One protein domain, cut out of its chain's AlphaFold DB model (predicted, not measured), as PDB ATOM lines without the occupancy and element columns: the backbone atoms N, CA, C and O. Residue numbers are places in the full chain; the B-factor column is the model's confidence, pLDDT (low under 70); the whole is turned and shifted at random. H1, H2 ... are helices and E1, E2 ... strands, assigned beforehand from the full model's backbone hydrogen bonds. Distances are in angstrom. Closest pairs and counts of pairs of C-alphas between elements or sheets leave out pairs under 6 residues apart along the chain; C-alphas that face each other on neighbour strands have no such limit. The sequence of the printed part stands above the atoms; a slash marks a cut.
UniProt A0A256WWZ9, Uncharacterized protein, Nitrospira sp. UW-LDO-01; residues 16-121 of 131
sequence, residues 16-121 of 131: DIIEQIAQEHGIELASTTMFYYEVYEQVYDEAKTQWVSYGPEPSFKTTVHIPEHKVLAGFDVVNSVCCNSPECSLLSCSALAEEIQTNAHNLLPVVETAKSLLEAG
ATOM      1  N   ASP A  16     -25.265  31.744 -45.322       90.81
ATOM      2  CA  ASP A  16     -24.781  32.957 -46.004       90.81
ATOM      3  C   ASP A  16     -24.876  34.212 -45.115       90.81
ATOM      4  O   ASP A  16     -23.978  35.052 -45.122       90.81
ATOM      5  N   ILE A  17     -25.947  34.335 -44.314       90.56
ATOM      6  CA  ILE A  17     -26.108  35.446 -43.359       90.56
ATOM      7  C   ILE A  17     -25.012  35.383 -42.285       90.56
ATOM      8  O   ILE A  17     -24.423  36.407 -41.938       90.56
ATOM      9  N   ILE A  18     -24.722  34.184 -41.771       91.38
ATOM     10  CA  ILE A  18     -23.685  33.963 -40.757       91.38
ATOM     11  C   ILE A  18     -22.304  34.289 -41.336       91.38
ATOM     12  O   ILE A  18     -21.523  34.992 -40.696       91.38
ATOM     13  N   GLU A  19     -22.014  33.826 -42.553       93.12
ATOM     14  CA  GLU A  19     -20.752  34.081 -43.251       93.12
ATOM     15  C   GLU A  19     -20.541  35.571 -43.524       93.12
ATOM     16  O   GLU A  19     -19.459  36.096 -43.258       93.12
ATOM     17  N   GLN A  20     -21.581  36.271 -43.986       93.44
ATOM     18  CA  GLN A  20     -21.523  37.711 -44.217       93.44
ATOM     19  C   GLN A  20     -21.211  38.469 -42.919       93.44
ATOM     20  O   GLN A  20     -20.295  39.292 -42.896       93.44
ATOM     21  N   ILE A  21     -21.929  38.177 -41.827       92.50
ATOM     22  CA  ILE A  21     -21.695  38.821 -40.526       92.50
ATOM     23  C   ILE A  21     -20.278  38.514 -40.027       92.50
ATOM     24  O   ILE A  21     -19.570  39.412 -39.570       92.50
ATOM     25  N   ALA A  22     -19.823  37.265 -40.141       94.06
ATOM     26  CA  ALA A  22     -18.470  36.894 -39.749       94.06
ATOM     27  C   ALA A  22     -17.417  37.679 -40.545       94.06
ATOM     28  O   ALA A  22     -16.485  38.226 -39.954       94.06
ATOM     29  N   GLN A  23     -17.600  37.820 -41.860       94.94
ATOM     30  CA  GLN A  23     -16.707  38.595 -42.716       94.94
ATOM     31  C   GLN A  23     -16.692  40.086 -42.344       94.94
ATOM     32  O   GLN A  23     -15.614  40.675 -42.245       94.94
ATOM     33  N   GLU A  24     -17.858  40.688 -42.092       96.19
ATOM     34  CA  GLU A  24     -17.991  42.089 -41.662       96.19
ATOM     35  C   GLU A  24     -17.253  42.367 -40.343       96.19
ATOM     36  O   GLU A  24     -16.716  43.459 -40.144       96.19
ATOM     37  N   HIS A  25     -17.182  41.367 -39.464       95.44
ATOM     38  CA  HIS A  25     -16.546  41.460 -38.152       95.44
ATOM     39  C   HIS A  25     -15.131  40.856 -38.088       95.44
ATOM     40  O   HIS A  25     -14.517  40.867 -37.021       95.44
ATOM     41  N   GLY A  26     -14.588  40.358 -39.205       95.38
ATOM     42  CA  GLY A  26     -13.259  39.738 -39.252       95.38
ATOM     43  C   GLY A  26     -13.146  38.433 -38.452       95.38
ATOM     44  O   GLY A  26     -12.075  38.126 -37.932       95.38
ATOM     45  N   ILE A  27     -14.245  37.687 -38.322       95.50
ATOM     46  CA  ILE A  27     -14.317  36.394 -37.633       95.50
ATOM     47  C   ILE A  27     -13.991  35.275 -38.634       95.50
ATOM     48  O   ILE A  27     -14.613  35.169 -39.690       95.50
ATOM     49  N   GLU A  28     -13.023  34.420 -38.301       94.81
ATOM     50  CA  GLU A  28     -12.648  33.263 -39.121       94.81
ATOM     51  C   GLU A  28     -13.554  32.055 -38.831       94.81
ATOM     52  O   GLU A  28     -13.636  31.586 -37.697       94.81
ATOM     53  N   LEU A  29     -14.207  31.523 -39.871       94.25
ATOM     54  CA  LEU A  29     -15.110  30.365 -39.768       94.25
ATOM     55  C   LEU A  29     -14.498  29.045 -40.269       94.25
ATOM     56  O   LEU A  29     -15.129  27.997 -40.142       94.25
ATOM     57  N   ALA A  30     -13.279  29.058 -40.818       92.00
ATOM     58  CA  ALA A  30     -12.694  27.922 -41.541       92.00
ATOM     59  C   ALA A  30     -12.543  26.634 -40.705       92.00
ATOM     60  O   ALA A  30     -12.557  25.536 -41.258       92.00
ATOM     61  N   SER A  31     -12.415  26.750 -39.381       90.81
ATOM     62  CA  SER A  31     -12.301  25.618 -38.452       90.81
ATOM     63  C   SER A  31     -13.607  25.297 -37.718       90.81
ATOM     64  O   SER A  31     -13.583  24.599 -36.705       90.81
ATOM     65  N   THR A  32     -14.736  25.844 -38.171       91.94
ATOM     66  CA  THR A  32     -16.049  25.650 -37.540       91.94
ATOM     67  C   THR A  32     -16.894  24.642 -38.308       91.94
ATOM     68  O   THR A  32     -16.639  24.326 -39.468       91.94
ATOM     69  N   THR A  33     -17.907  24.095 -37.642       89.69
ATOM     70  CA  THR A  33     -18.933  23.260 -38.271       89.69
ATOM     71  C   THR A  33     -20.281  23.921 -38.046       89.69
ATOM     72  O   THR A  33     -20.639  24.215 -36.907       89.69
ATOM     73  N   MET A  34     -21.020  24.165 -39.126       89.25
ATOM     74  CA  MET A  34     -22.367  24.721 -39.049       89.25
ATOM     75  C   MET A  34     -23.396  23.607 -38.885       89.25
ATOM     76  O   MET A  34     -23.369  22.612 -39.610       89.25
ATOM     77  N   PHE A  35     -24.325  23.804 -37.954       91.50
ATOM     78  CA  PHE A  35     -25.451  22.905 -37.728       91.50
ATOM     79  C   PHE A  35     -26.750  23.566 -38.178       91.50
ATOM     80  O   PHE A  35     -27.004  24.734 -37.894       91.50
ATOM     81  N   TYR A  36     -27.579  22.784 -38.861       91.88
ATOM     82  CA  TYR A  36     -28.968  23.112 -39.141       91.88
ATOM     83  C   TYR A  36     -29.842  22.377 -38.123       91.88
ATOM     84  O   TYR A  36     -29.723  21.159 -37.983       91.88
ATOM     85  N   TYR A  37     -30.702  23.115 -37.425       91.62
ATOM     86  CA  TYR A  37     -31.586  22.567 -36.401       91.62
ATOM     87  C   TYR A  37     -33.015  22.432 -36.915       91.62
ATOM     88  O   TYR A  37     -33.545  23.319 -37.588       91.62
ATOM     89  N   GLU A  38     -33.648  21.328 -36.531       92.25
ATOM     90  CA  GLU A  38     -35.090  21.135 -36.617       92.25
ATOM     91  C   GLU A  38     -35.657  21.119 -35.203       92.25
ATOM     92  O   GLU A  38     -35.100  20.497 -34.300       92.25
ATOM     93  N   VAL A  39     -36.766  21.822 -35.022       91.75
ATOM     94  CA  VAL A  39     -37.455  21.922 -33.741       91.75
ATOM     95  C   VAL A  39     -38.453  20.774 -33.615       91.75
ATOM     96  O   VAL A  39     -39.171  20.466 -34.568       91.75
ATOM     97  N   TYR A  40     -38.525  20.161 -32.432       93.56
ATOM     98  CA  TYR A  40     -39.575  19.195 -32.123       93.56
ATOM     99  C   TYR A  40     -40.914  19.915 -31.910       93.56
ATOM    100  O   TYR A  40     -40.975  20.981 -31.306       93.56
ATOM    101  N   GLU A  41     -42.008  19.336 -32.402       93.81
ATOM    102  CA  GLU A  41     -43.337  19.978 -32.427       93.81
ATOM    103  C   GLU A  41     -43.972  20.186 -31.036       93.81
ATOM    104  O   GLU A  41     -45.041  20.792 -30.903       93.81
ATOM    105  N   GLN A  42     -43.324  19.668 -29.992       93.56
ATOM    106  CA  GLN A  42     -43.755  19.772 -28.608       93.56
ATOM    107  C   GLN A  42     -42.592  20.193 -27.714       93.56
ATOM    108  O   GLN A  42     -41.453  19.803 -27.952       93.56
ATOM    109  N   VAL A  43     -42.922  20.911 -26.648       92.75
ATOM    110  CA  VAL A  43     -42.021  21.269 -25.551       92.75
ATOM    111  C   VAL A  43     -42.544  20.613 -24.270       92.75
ATOM    112  O   VAL A  43     -43.761  20.508 -24.065       92.75
ATOM    113  N   TYR A  44     -41.655  20.120 -23.421       93.88
ATOM    114  CA  TYR A  44     -41.976  19.566 -22.118       93.88
ATOM    115  C   TYR A  44     -42.066  20.692 -21.080       93.88
ATOM    116  O   TYR A  44     -41.081  21.335 -20.714       93.88
ATOM    117  N   ASP A  45     -43.283  20.938 -20.597       91.56
ATOM    118  CA  ASP A  45     -43.557  21.847 -19.487       91.56
ATOM    119  C   ASP A  45     -43.298  21.094 -18.177       91.56
ATOM    120  O   ASP A  45     -44.157  20.345 -17.704       91.56
ATOM    121  N   GLU A  46     -42.103  21.272 -17.605       88.00
ATOM    122  CA  GLU A  46     -41.690  20.608 -16.362       88.00
ATOM    123  C   GLU A  46     -42.615  20.943 -15.182       88.00
ATOM    124  O   GLU A  46     -42.922  20.076 -14.364       88.00
ATOM    125  N   ALA A  47     -43.140  22.173 -15.126       87.56
ATOM    126  CA  ALA A  47     -44.009  22.627 -14.047       87.56
ATOM    127  C   ALA A  47     -45.378  21.934 -14.089       87.56
ATOM    128  O   ALA A  47     -46.008  21.723 -13.050       87.56
ATOM    129  N   LYS A  48     -45.841  21.571 -15.288       89.81
ATOM    130  CA  LYS A  48     -47.090  20.826 -15.505       89.81
ATOM    131  C   LYS A  48     -46.866  19.338 -15.776       89.81
ATOM    132  O   LYS A  48     -47.843  18.599 -15.898       89.81
ATOM    133  N   THR A  49     -45.616  18.891 -15.862       91.19
ATOM    134  CA  THR A  49     -45.208  17.516 -16.191       91.19
ATOM    135  C   THR A  49     -45.873  16.973 -17.462       91.19
ATOM    136  O   THR A  49     -46.344  15.837 -17.495       91.19
ATOM    137  N   GLN A  50     -45.971  17.794 -18.510       94.44
ATOM    138  CA  GLN A  50     -46.685  17.433 -19.741       94.44
ATOM    139  C   GLN A  50     -46.030  18.014 -20.994       94.44
ATOM    140  O   GLN A  50     -45.405  19.070 -20.957       94.44
ATOM    141  N   TRP A  51     -46.269  17.362 -22.127       95.25
ATOM    142  CA  TRP A  51     -45.915  17.882 -23.443       95.25
ATOM    143  C   TRP A  51     -46.990  18.851 -23.943       95.25
ATOM    144  O   TRP A  51     -48.176  18.514 -23.958       95.25
ATOM    145  N   VAL A  52     -46.585  20.039 -24.382       93.75
ATOM    146  CA  VAL A  52     -47.466  21.047 -24.990       93.75
ATOM    147  C   VAL A  52     -46.960  21.417 -26.379       93.75
ATOM    148  O   VAL A  52     -45.781  21.258 -26.673       93.75
ATOM    149  N   SER A  53     -47.850  21.879 -27.259       93.31
ATOM    150  CA  SER A  53     -47.465  22.293 -28.615       93.31
ATOM    151  C   SER A  53     -46.448  23.431 -28.582       93.31
ATOM    152  O   SER A  53     -46.606  24.379 -27.813       93.31
ATOM    153  N   TYR A  54     -45.451  23.346 -29.457       91.44
ATOM    154  CA  TYR A  54     -44.385  24.329 -29.594       91.44
ATOM    155  C   TYR A  54     -44.261  24.792 -31.046       91.44
ATOM    156  O   TYR A  54     -44.569  24.051 -31.981       91.44
ATOM    157  N   GLY A  55     -43.859  26.044 -31.243       90.25
ATOM    158  CA  GLY A  55     -43.773  26.639 -32.568       90.25
ATOM    159  C   GLY A  55     -43.201  28.055 -32.547       90.25
ATOM    160  O   GLY A  55     -43.009  28.629 -31.474       90.25
ATOM    161  N   PRO A  56     -42.935  28.629 -33.731       91.00
ATOM    162  CA  PRO A  56     -42.321  29.946 -33.850       91.00
ATOM    163  C   PRO A  56     -43.307  31.064 -33.495       91.00
ATOM    164  O   PRO A  56     -44.522  30.864 -33.527       91.00
ATOM    165  N   GLU A  57     -42.793  32.271 -33.240       88.69
ATOM    166  CA  GLU A  57     -43.605  33.492 -33.160       88.69
ATOM    167  C   GLU A  57     -44.384  33.686 -34.472       88.69
ATOM    168  O   GLU A  57     -43.765  33.931 -35.515       88.69
ATOM    169  N   PRO A  58     -45.730  33.629 -34.450       86.19
ATOM    170  CA  PRO A  58     -46.540  33.685 -35.668       86.19
ATOM    171  C   PRO A  58     -46.371  34.977 -36.472       86.19
ATOM    172  O   PRO A  58     -46.621  34.992 -37.678       86.19
ATOM    173  N   SER A  59     -45.964  36.064 -35.813       87.00
ATOM    174  CA  SER A  59     -45.755  37.371 -36.444       87.00
ATOM    175  C   SER A  59     -44.508  37.428 -37.334       87.00
ATOM    176  O   SER A  59     -44.412  38.321 -38.179       87.00
ATOM    177  N   PHE A  60     -43.566  36.488 -37.187       83.56
ATOM    178  CA  PHE A  60     -42.359  36.409 -38.009       83.56
ATOM    179  C   PHE A  60     -42.423  35.217 -38.956       83.56
ATOM    180  O   PHE A  60     -42.668  34.071 -38.572       83.56
ATOM    181  N   LYS A  61     -42.145  35.473 -40.234       85.00
ATOM    182  CA  LYS A  61     -42.013  34.393 -41.204       85.00
ATOM    183  C   LYS A  61     -40.732  33.618 -40.904       85.00
ATOM    184  O   LYS A  61     -39.669  34.212 -40.796       85.00
ATOM    185  N   THR A  62     -40.835  32.295 -40.811       85.50
ATOM    186  CA  THR A  62     -39.672  31.416 -40.648       85.50
ATOM    187  C   THR A  62     -39.282  30.847 -42.007       85.50
ATOM    188  O   THR A  62     -39.896  29.885 -42.468       85.50
ATOM    189  N   THR A  63     -38.316  31.475 -42.689       86.50
ATOM    190  CA  THR A  63     -37.893  31.091 -44.051       86.50
ATOM    191  C   THR A  63     -36.473  30.532 -44.038       86.50
ATOM    192  O   THR A  63     -35.552  31.130 -44.580       86.50
ATOM    193  N   VAL A  64     -36.280  29.376 -43.404       88.75
ATOM    194  CA  VAL A  64     -34.949  28.761 -43.288       88.75
ATOM    195  C   VAL A  64     -34.529  28.103 -44.605       88.75
ATOM    196  O   VAL A  64     -35.299  27.345 -45.202       88.75
ATOM    197  N   HIS A  65     -33.295  28.351 -45.040       90.00
ATOM    198  CA  HIS A  65     -32.676  27.643 -46.153       90.00
ATOM    199  C   HIS A  65     -32.208  26.262 -45.681       90.00
ATOM    200  O   HIS A  65     -31.166  26.116 -45.044       90.00
ATOM    201  N   ILE A  66     -33.017  25.242 -45.962       90.50
ATOM    202  CA  ILE A  66     -32.706  23.859 -45.593       90.50
ATOM    203  C   ILE A  66     -31.539  23.359 -46.463       90.50
ATOM    204  O   ILE A  66     -31.644  23.446 -47.687       90.50
ATOM    205  N   PRO A  67     -30.467  22.793 -45.875       90.62
ATOM    206  CA  PRO A  67     -29.377  22.202 -46.647       90.62
ATOM    207  C   PRO A  67     -29.869  21.081 -47.574       90.62
ATOM    208  O   PRO A  67     -30.617  20.202 -47.138       90.62
ATOM    209  N   GLU A  68     -29.406  21.066 -48.830       91.50
ATOM    210  CA  GLU A  68     -29.758  20.024 -49.816       91.50
ATOM    211  C   GLU A  68     -29.349  18.618 -49.349       91.50
ATOM    212  O   GLU A  68     -30.049  17.630 -49.583       91.50
ATOM    213  N   HIS A  69     -28.222  18.540 -48.642       91.06
ATOM    214  CA  HIS A  69     -27.705  17.325 -48.038       91.06
ATOM    215  C   HIS A  69     -27.470  17.564 -46.550       91.06
ATOM    216  O   HIS A  69     -26.684  18.428 -46.167       91.06
ATOM    217  N   LYS A  70     -28.136  16.772 -45.710       91.38
ATOM    218  CA  LYS A  70     -27.977  16.805 -44.255       91.38
ATOM    219  C   LYS A  70     -27.794  15.401 -43.701       91.38
ATOM    220  O   LYS A  70     -28.403  14.446 -44.183       91.38
ATOM    221  N   VAL A  71     -26.954  15.297 -42.679       93.88
ATOM    222  CA  VAL A  71     -26.747  14.085 -41.885       93.88
ATOM    223  C   VAL A  71     -27.215  14.398 -40.472       93.88
ATOM    224  O   VAL A  71     -26.865  15.444 -39.930       93.88
ATOM    225  N   LEU A  72     -28.018  13.512 -39.885       95.31
ATOM    226  CA  LEU A  72     -28.460  13.675 -38.504       95.31
ATOM    227  C   LEU A  72     -27.251  13.572 -37.572       95.31
ATOM    228  O   LEU A  72     -26.640  12.511 -37.460       95.31
ATOM    229  N   ALA A  73     -26.925  14.676 -36.904       95.81
ATOM    230  CA  ALA A  73     -25.842  14.712 -35.933       95.81
ATOM    231  C   ALA A  73     -26.269  14.254 -34.533       95.81
ATOM    232  O   ALA A  73     -25.424  13.810 -33.764       95.81
ATOM    233  N   GLY A  74     -27.556  14.347 -34.196       96.69
ATOM    234  CA  GLY A  74     -28.104  13.960 -32.899       96.69
ATOM    235  C   GLY A  74     -29.244  14.880 -32.474       96.69
ATOM    236  O   GLY A  74     -29.744  15.665 -33.278       96.69
ATOM    237  N   PHE A  75     -29.637  14.766 -31.210       97.06
ATOM    238  CA  PHE A  75     -30.713  15.527 -30.588       97.06
ATOM    239  C   PHE A  75     -30.166  16.322 -29.410       97.06
ATOM    240  O   PHE A  75     -29.406  15.790 -28.599       97.06
ATOM    241  N   ASP A  76     -30.571  17.579 -29.322       95.75
ATOM    242  CA  ASP A  76     -30.240  18.458 -28.207       95.75
ATOM    243  C   ASP A  76     -31.474  18.671 -27.325       95.75
ATOM    244  O   ASP A  76     -32.606  18.441 -27.761       95.75
ATOM    245  N   VAL A  77     -31.250  19.110 -26.091       94.81
ATOM    246  CA  VAL A  77     -32.303  19.582 -25.188       94.81
ATOM    247  C   VAL A  77     -31.953  21.009 -24.819       94.81
ATOM    248  O   VAL A  77     -30.891  21.252 -24.246       94.81
ATOM    249  N   VAL A  78     -32.830  21.944 -25.168       92.88
ATOM    250  CA  VAL A  78     -32.616  23.380 -24.979       92.88
ATOM    251  C   VAL A  78     -33.704  23.947 -24.091       92.88
ATOM    252  O   VAL A  78     -34.850  23.519 -24.172       92.88
ATOM    253  N   ASN A  79     -33.375  24.928 -23.259       89.12
ATOM    254  CA  ASN A  79     -34.405  25.724 -22.606       89.12
ATOM    255  C   ASN A  79     -34.991  26.742 -23.593       89.12
ATOM    256  O   ASN A  79     -34.294  27.268 -24.464       89.12
ATOM    257  N   SER A  80     -36.284  27.026 -23.444       83.56
ATOM    258  CA  SER A  80     -36.976  28.055 -24.219       83.56
ATOM    259  C   SER A  80     -37.363  29.232 -23.331       83.56
ATOM    260  O   SER A  80     -38.155  29.084 -22.400       83.56
ATOM    261  N   VAL A  81     -36.885  30.431 -23.659       77.81
ATOM    262  CA  VAL A  81     -37.356  31.680 -23.041       77.81
ATOM    263  C   VAL A  81     -38.414  32.348 -23.905       77.81
ATOM    264  O   VAL A  81     -38.503  32.122 -25.113       77.81
ATOM    265  N   CYS A  82     -39.261  33.167 -23.277       74.50
ATOM    266  CA  CYS A  82     -40.331  33.898 -23.967       74.50
ATOM    267  C   CYS A  82     -41.193  33.004 -24.885       74.50
ATOM    268  O   CYS A  82     -41.626  33.433 -25.949       74.50
ATOM    269  N   CYS A  83     -41.450  31.765 -24.455       71.38
ATOM    270  CA  CYS A  83     -42.274  30.747 -25.119       71.38
ATOM    271  C   CYS A  83     -41.739  30.136 -26.422       71.38
ATOM    272  O   CYS A  83     -42.181  29.038 -26.732       71.38
ATOM    273  N   ASN A  84     -40.878  30.800 -27.194       77.62
ATOM    274  CA  ASN A  84     -40.454  30.333 -28.528       77.62
ATOM    275  C   ASN A  84     -39.010  30.697 -28.901       77.62
ATOM    276  O   ASN A  84     -38.616  30.548 -30.058       77.62
ATOM    277  N   SER A  85     -38.229  31.194 -27.944       84.88
ATOM    278  CA  SER A  85     -36.821  31.506 -28.150       84.88
ATOM    279  C   SER A  85     -35.971  30.399 -27.531       84.88
ATOM    280  O   SER A  85     -35.774  30.428 -26.314       84.88
ATOM    281  N   PRO A  86     -35.477  29.426 -28.319       86.00
ATOM    282  CA  PRO A  86     -34.498  28.478 -27.810       86.00
ATOM    283  C   PRO A  86     -33.237  29.242 -27.392       86.00
ATOM    284  O   PRO A  86     -32.768  30.113 -28.126       86.00
ATOM    285  N   GLU A  87     -32.702  28.936 -26.215       86.38
ATOM    286  CA  GLU A  87     -31.465  29.546 -25.733       86.38
ATOM    287  C   GLU A  87     -30.285  28.592 -25.884       86.38
ATOM    288  O   GLU A  87     -29.625  28.571 -26.924       86.38
ATOM    289  N   CYS A  88     -29.981  27.830 -24.835       85.88
ATOM    290  CA  CYS A  88     -28.726  27.115 -24.717       85.88
ATOM    291  C   CYS A  88     -28.944  25.605 -24.594       85.88
ATOM    292  O   CYS A  88     -29.948  25.141 -24.055       85.88
ATOM    293  N   SER A  89     -27.987  24.831 -25.109       91.38
ATOM    294  CA  SER A  89     -27.952  23.376 -24.938       91.38
ATOM    295  C   SER A  89     -27.769  23.048 -23.464       91.38
ATOM    296  O   SER A  89     -26.716  23.343 -22.903       91.38
ATOM    297  N   LEU A  90     -28.729  22.382 -22.833       92.31
ATOM    298  CA  LEU A  90     -28.594  21.946 -21.439       92.31
ATOM    299  C   LEU A  90     -27.553  20.835 -21.291       92.31
ATOM    300  O   LEU A  90     -26.882  20.732 -20.264       92.31
ATOM    301  N   LEU A  91     -27.369  20.028 -22.339       93.69
ATOM    302  CA  LEU A  91     -26.319  19.011 -22.383       93.69
ATOM    303  C   LEU A  91     -24.931  19.652 -22.277       93.69
ATOM    304  O   LEU A  91     -24.080  19.143 -21.551       93.69
ATOM    305  N   SER A  92     -24.721  20.792 -22.939       91.75
ATOM    306  CA  SER A  92     -23.429  21.486 -22.931       91.75
ATOM    307  C   SER A  92     -23.306  22.538 -21.823       91.75
ATOM    308  O   SER A  92     -22.352  22.508 -21.052       91.75
ATOM    309  N   CYS A  93     -24.252  23.472 -21.717       89.12
ATOM    310  CA  CYS A  93     -24.183  24.622 -20.812       89.12
ATOM    311  C   CYS A  93     -24.382  24.247 -19.343       89.12
ATOM    312  O   CYS A  93     -23.751  24.852 -18.479       89.12
ATOM    313  N   SER A  94     -25.192  23.225 -19.055       89.25
ATOM    314  CA  SER A  94     -25.373  22.699 -17.695       89.25
ATOM    315  C   SER A  94     -24.472  21.494 -17.397       89.25
ATOM    316  O   SER A  94     -24.673  20.822 -16.390       89.25
ATOM    317  N   ALA A  95     -23.493  21.209 -18.268       89.44
ATOM    318  CA  ALA A  95     -22.545  20.094 -18.157       89.44
ATOM    319  C   ALA A  95     -23.189  18.695 -18.027       89.44
ATOM    320  O   ALA A  95     -22.529  17.735 -17.631       89.44
ATOM    321  N   LEU A  96     -24.461  18.533 -18.409       92.94
ATOM    322  CA  LEU A  96     -25.158  17.246 -18.301       92.94
ATOM    323  C   LEU A  96     -24.571  16.170 -19.228       92.94
ATOM    324  O   LEU A  96     -24.729  14.981 -18.956       92.94
ATOM    325  N   ALA A  97     -23.855  16.557 -20.285       93.75
ATOM    326  CA  ALA A  97     -23.118  15.636 -21.146       93.75
ATOM    327  C   ALA A  97     -21.987  14.876 -20.417       93.75
ATOM    328  O   ALA A  97     -21.539  13.846 -20.918       93.75
ATOM    329  N   GLU A  98     -21.541  15.332 -19.239       92.00
ATOM    330  CA  GLU A  98     -20.579  14.591 -18.406       92.00
ATOM    331  C   GLU A  98     -21.221  13.381 -17.704       92.00
ATOM    332  O   GLU A  98     -20.542  12.404 -17.386       92.00
ATOM    333  N   GLU A  99     -22.538  13.422 -17.487       92.62
ATOM    334  CA  GLU A  99     -23.300  12.385 -16.780       92.62
ATOM    335  C   GLU A  99     -24.172  11.539 -17.717       92.62
ATOM    336  O   GLU A  99     -24.484  10.379 -17.428       92.62
ATOM    337  N   ILE A 100     -24.600  12.131 -18.830       94.00
ATOM    338  CA  ILE A 100     -25.485  11.532 -19.821       94.00
ATOM    339  C   ILE A 100     -24.651  11.149 -21.039       94.00
ATOM    340  O   ILE A 100     -23.924  11.965 -21.599       94.00
ATOM    341  N   GLN A 101     -24.788   9.902 -21.488       94.94
ATOM    342  CA  GLN A 101     -24.071   9.431 -22.666       94.94
ATOM    343  C   GLN A 101     -24.497  10.218 -23.917       94.94
ATOM    344  O   GLN A 101     -25.623  10.087 -24.400       94.94
ATOM    345  N   THR A 102     -23.555  10.981 -24.462       96.56
ATOM    346  CA  THR A 102     -23.701  11.799 -25.669       96.56
ATOM    347  C   THR A 102     -22.606  11.455 -26.686       96.56
ATOM    348  O   THR A 102     -21.727  10.626 -26.430       96.56
ATOM    349  N   ASN A 103     -22.687  12.024 -27.887       94.81
ATOM    350  CA  ASN A 103     -21.639  11.904 -28.902       94.81
ATOM    351  C   ASN A 103     -20.569  13.008 -28.767       94.81
ATOM    352  O   ASN A 103     -20.601  13.818 -27.848       94.81
ATOM    353  N   ALA A 104     -19.627  13.073 -29.715       93.94
ATOM    354  CA  ALA A 104     -18.547  14.069 -29.714       93.94
ATOM    355  C   ALA A 104     -19.016  15.537 -29.836       93.94
ATOM    356  O   ALA A 104     -18.208  16.447 -29.677       93.94
ATOM    357  N   HIS A 105     -20.299  15.765 -30.127       93.69
ATOM    358  CA  HIS A 105     -20.936  17.080 -30.180       93.69
ATOM    359  C   HIS A 105     -21.827  17.352 -28.956       93.69
ATOM    360  O   HIS A 105     -22.602  18.299 -28.987       93.69
ATOM    361  N   ASN A 106     -21.748  16.529 -27.901       95.44
ATOM    362  CA  ASN A 106     -22.638  16.561 -26.734       95.44
ATOM    363  C   ASN A 106     -24.127  16.362 -27.076       95.44
ATOM    364  O   ASN A 106     -24.996  16.798 -26.329       95.44
ATOM    365  N   LEU A 107     -24.436  15.675 -28.181       96.44
ATOM    366  CA  LEU A 107     -25.811  15.398 -28.602       96.44
ATOM    367  C   LEU A 107     -26.236  13.970 -28.247       96.44
ATOM    368  O   LEU A 107     -25.429  13.032 -28.258       96.44
ATOM    369  N   LEU A 108     -27.529  13.792 -27.984       97.31
ATOM    370  CA  LEU A 108     -28.154  12.490 -27.775       97.31
ATOM    371  C   LEU A 108     -28.320  11.752 -29.113       97.31
ATOM    372  O   LEU A 108     -28.637  12.373 -30.128       97.31
ATOM    373  N   PRO A 109     -28.147  10.421 -29.151       94.75
ATOM    374  CA  PRO A 109     -28.184   9.673 -30.408       94.75
ATOM    375  C   PRO A 109     -29.602   9.446 -30.957       94.75
ATOM    376  O   PRO A 109     -29.754   9.244 -32.159       94.75
ATOM    377  N   VAL A 110     -30.629   9.446 -30.098       94.88
ATOM    378  CA  VAL A 110     -32.033   9.173 -30.460       94.88
ATOM    379  C   VAL A 110     -32.987  10.063 -29.658       94.88
ATOM    380  O   VAL A 110     -32.715  10.371 -28.494       94.88
ATOM    381  N   VAL A 111     -34.107  10.468 -30.267       95.31
ATOM    382  CA  VAL A 111     -35.064  11.423 -29.677       95.31
ATOM    383  C   VAL A 111     -35.766  10.859 -28.442       95.31
ATOM    384  O   VAL A 111     -36.017  11.576 -27.477       95.31
ATOM    385  N   GLU A 112     -36.029   9.555 -28.416       96.38
ATOM    386  CA  GLU A 112     -36.705   8.871 -27.312       96.38
ATOM    387  C   GLU A 112     -35.906   8.963 -26.008       96.38
ATOM    388  O   GLU A 112     -36.493   9.032 -24.925       96.38
ATOM    389  N   THR A 113     -34.573   9.018 -26.107       95.94
ATOM    390  CA  THR A 113     -33.695   9.243 -24.956       95.94
ATOM    391  C   THR A 113     -33.923  10.634 -24.376       95.94
ATOM    392  O   THR A 113     -34.084  10.748 -23.165       95.94
ATOM    393  N   ALA A 114     -34.010  11.674 -25.213       95.38
ATOM    394  CA  ALA A 114     -34.290  13.037 -24.754       95.38
ATOM    395  C   ALA A 114     -35.625  13.099 -24.002       95.38
ATOM    396  O   ALA A 114     -35.675  13.561 -22.862       95.38
ATOM    397  N   LYS A 115     -36.683  12.525 -24.591       96.06
ATOM    398  CA  LYS A 115     -38.021  12.479 -23.982       96.06
ATOM    399  C   LYS A 115     -38.019  11.754 -22.638       96.06
ATOM    400  O   LYS A 115     -38.531  12.278 -21.656       96.06
ATOM    401  N   SER A 116     -37.386  10.583 -22.580       96.50
ATOM    402  CA  SER A 116     -37.316   9.781 -21.353       96.50
ATOM    403  C   SER A 116     -36.539  10.492 -20.241       96.50
ATOM    404  O   SER A 116     -36.914  10.409 -19.075       96.50
ATOM    405  N   LEU A 117     -35.453  11.196 -20.580       95.62
ATOM    406  CA  LEU A 117     -34.653  11.958 -19.616       95.62
ATOM    407  C   LEU A 117     -35.413  13.181 -19.079       95.62
ATOM    408  O   LEU A 117     -35.339  13.450 -17.878       95.62
ATOM    409  N   LEU A 118     -36.154  13.883 -19.945       94.94
ATOM    410  CA  LEU A 118     -37.041  14.991 -19.575       94.94
ATOM    411  C   LEU A 118     -38.140  14.528 -18.615       94.94
ATOM    412  O   LEU A 118     -38.273  15.065 -17.519       94.94
ATOM    413  N   GLU A 119     -38.858  13.466 -18.975       95.38
ATOM    414  CA  GLU A 119     -39.933  12.896 -18.154       95.38
ATOM    415  C   GLU A 119     -39.426  12.317 -16.824       95.38
ATOM    416  O   GLU A 119     -40.137  12.337 -15.819       95.38
ATOM    417  N   ALA A 120     -38.182  11.829 -16.785       94.25
ATOM    418  CA  ALA A 120     -37.524  11.376 -15.562       94.25
ATOM    419  C   ALA A 120     -36.960  12.524 -14.700       94.25
ATOM    420  O   ALA A 120     -36.352  12.258 -13.661       94.25
ATOM    421  N   GLY A 121     -37.120  13.784 -15.123       92.12
ATOM    422  CA  GLY A 121     -36.671  14.965 -14.386       92.12
ATOM    423  C   GLY A 121     -35.152  15.127 -14.321       92.12
ATOM    424  O   GLY A 121     -34.632  15.745 -13.393       92.12
TER     425      GLY A 121
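This is residues 16 to 121 of the 131 residues of an uncharacterized protein of Nitrospira sp. UW-LDO-01 (UniProt A0A256WWZ9). There is little regular structure: long links wind between two small hairpins, E1-E2 and E3-E4, and three short helices, with H1 and E1-E2 toward opposite ends. Residues 20 to 26 stick out. The 106 printed residues, 39 in named elements of mixed class, hold H1 E1 E2 E3 E4 H2 H3; both sheets are antiparallel. The whole is only just loose, close to compact: radius of gyration of the C-alphas 15.8 A, spans 44 by 37 by 26 A.

H1, residues 16 to 24, 12.2 A, begins at C-alpha (-24.781, 32.957, -46.004). E1 is 42 to 45, E2 50 to 53, E3 78 to 81, E4 85 to 89, H2 90 to 93. H3, 111 to 119, 12.6 A, ends at C-alpha (-39.933, 12.896, -18.154).

N 43 of E1 and O 52 of E2, 2.9 A, and N 81 of E3 and O 85 of E4, 2.9 A, are within hydrogen-bond range. The closest C-alphas of E1 and H3, Tyr 44 and Leu 118, are 7.2 A apart. In H1 and H3 every O i to N i+4 pair is within range; H2 is too short for one.

The printed part has no cut. Links H1-E1, E2-E3 and H2-H3 are long. No printed residue is under 70 in pLDDT.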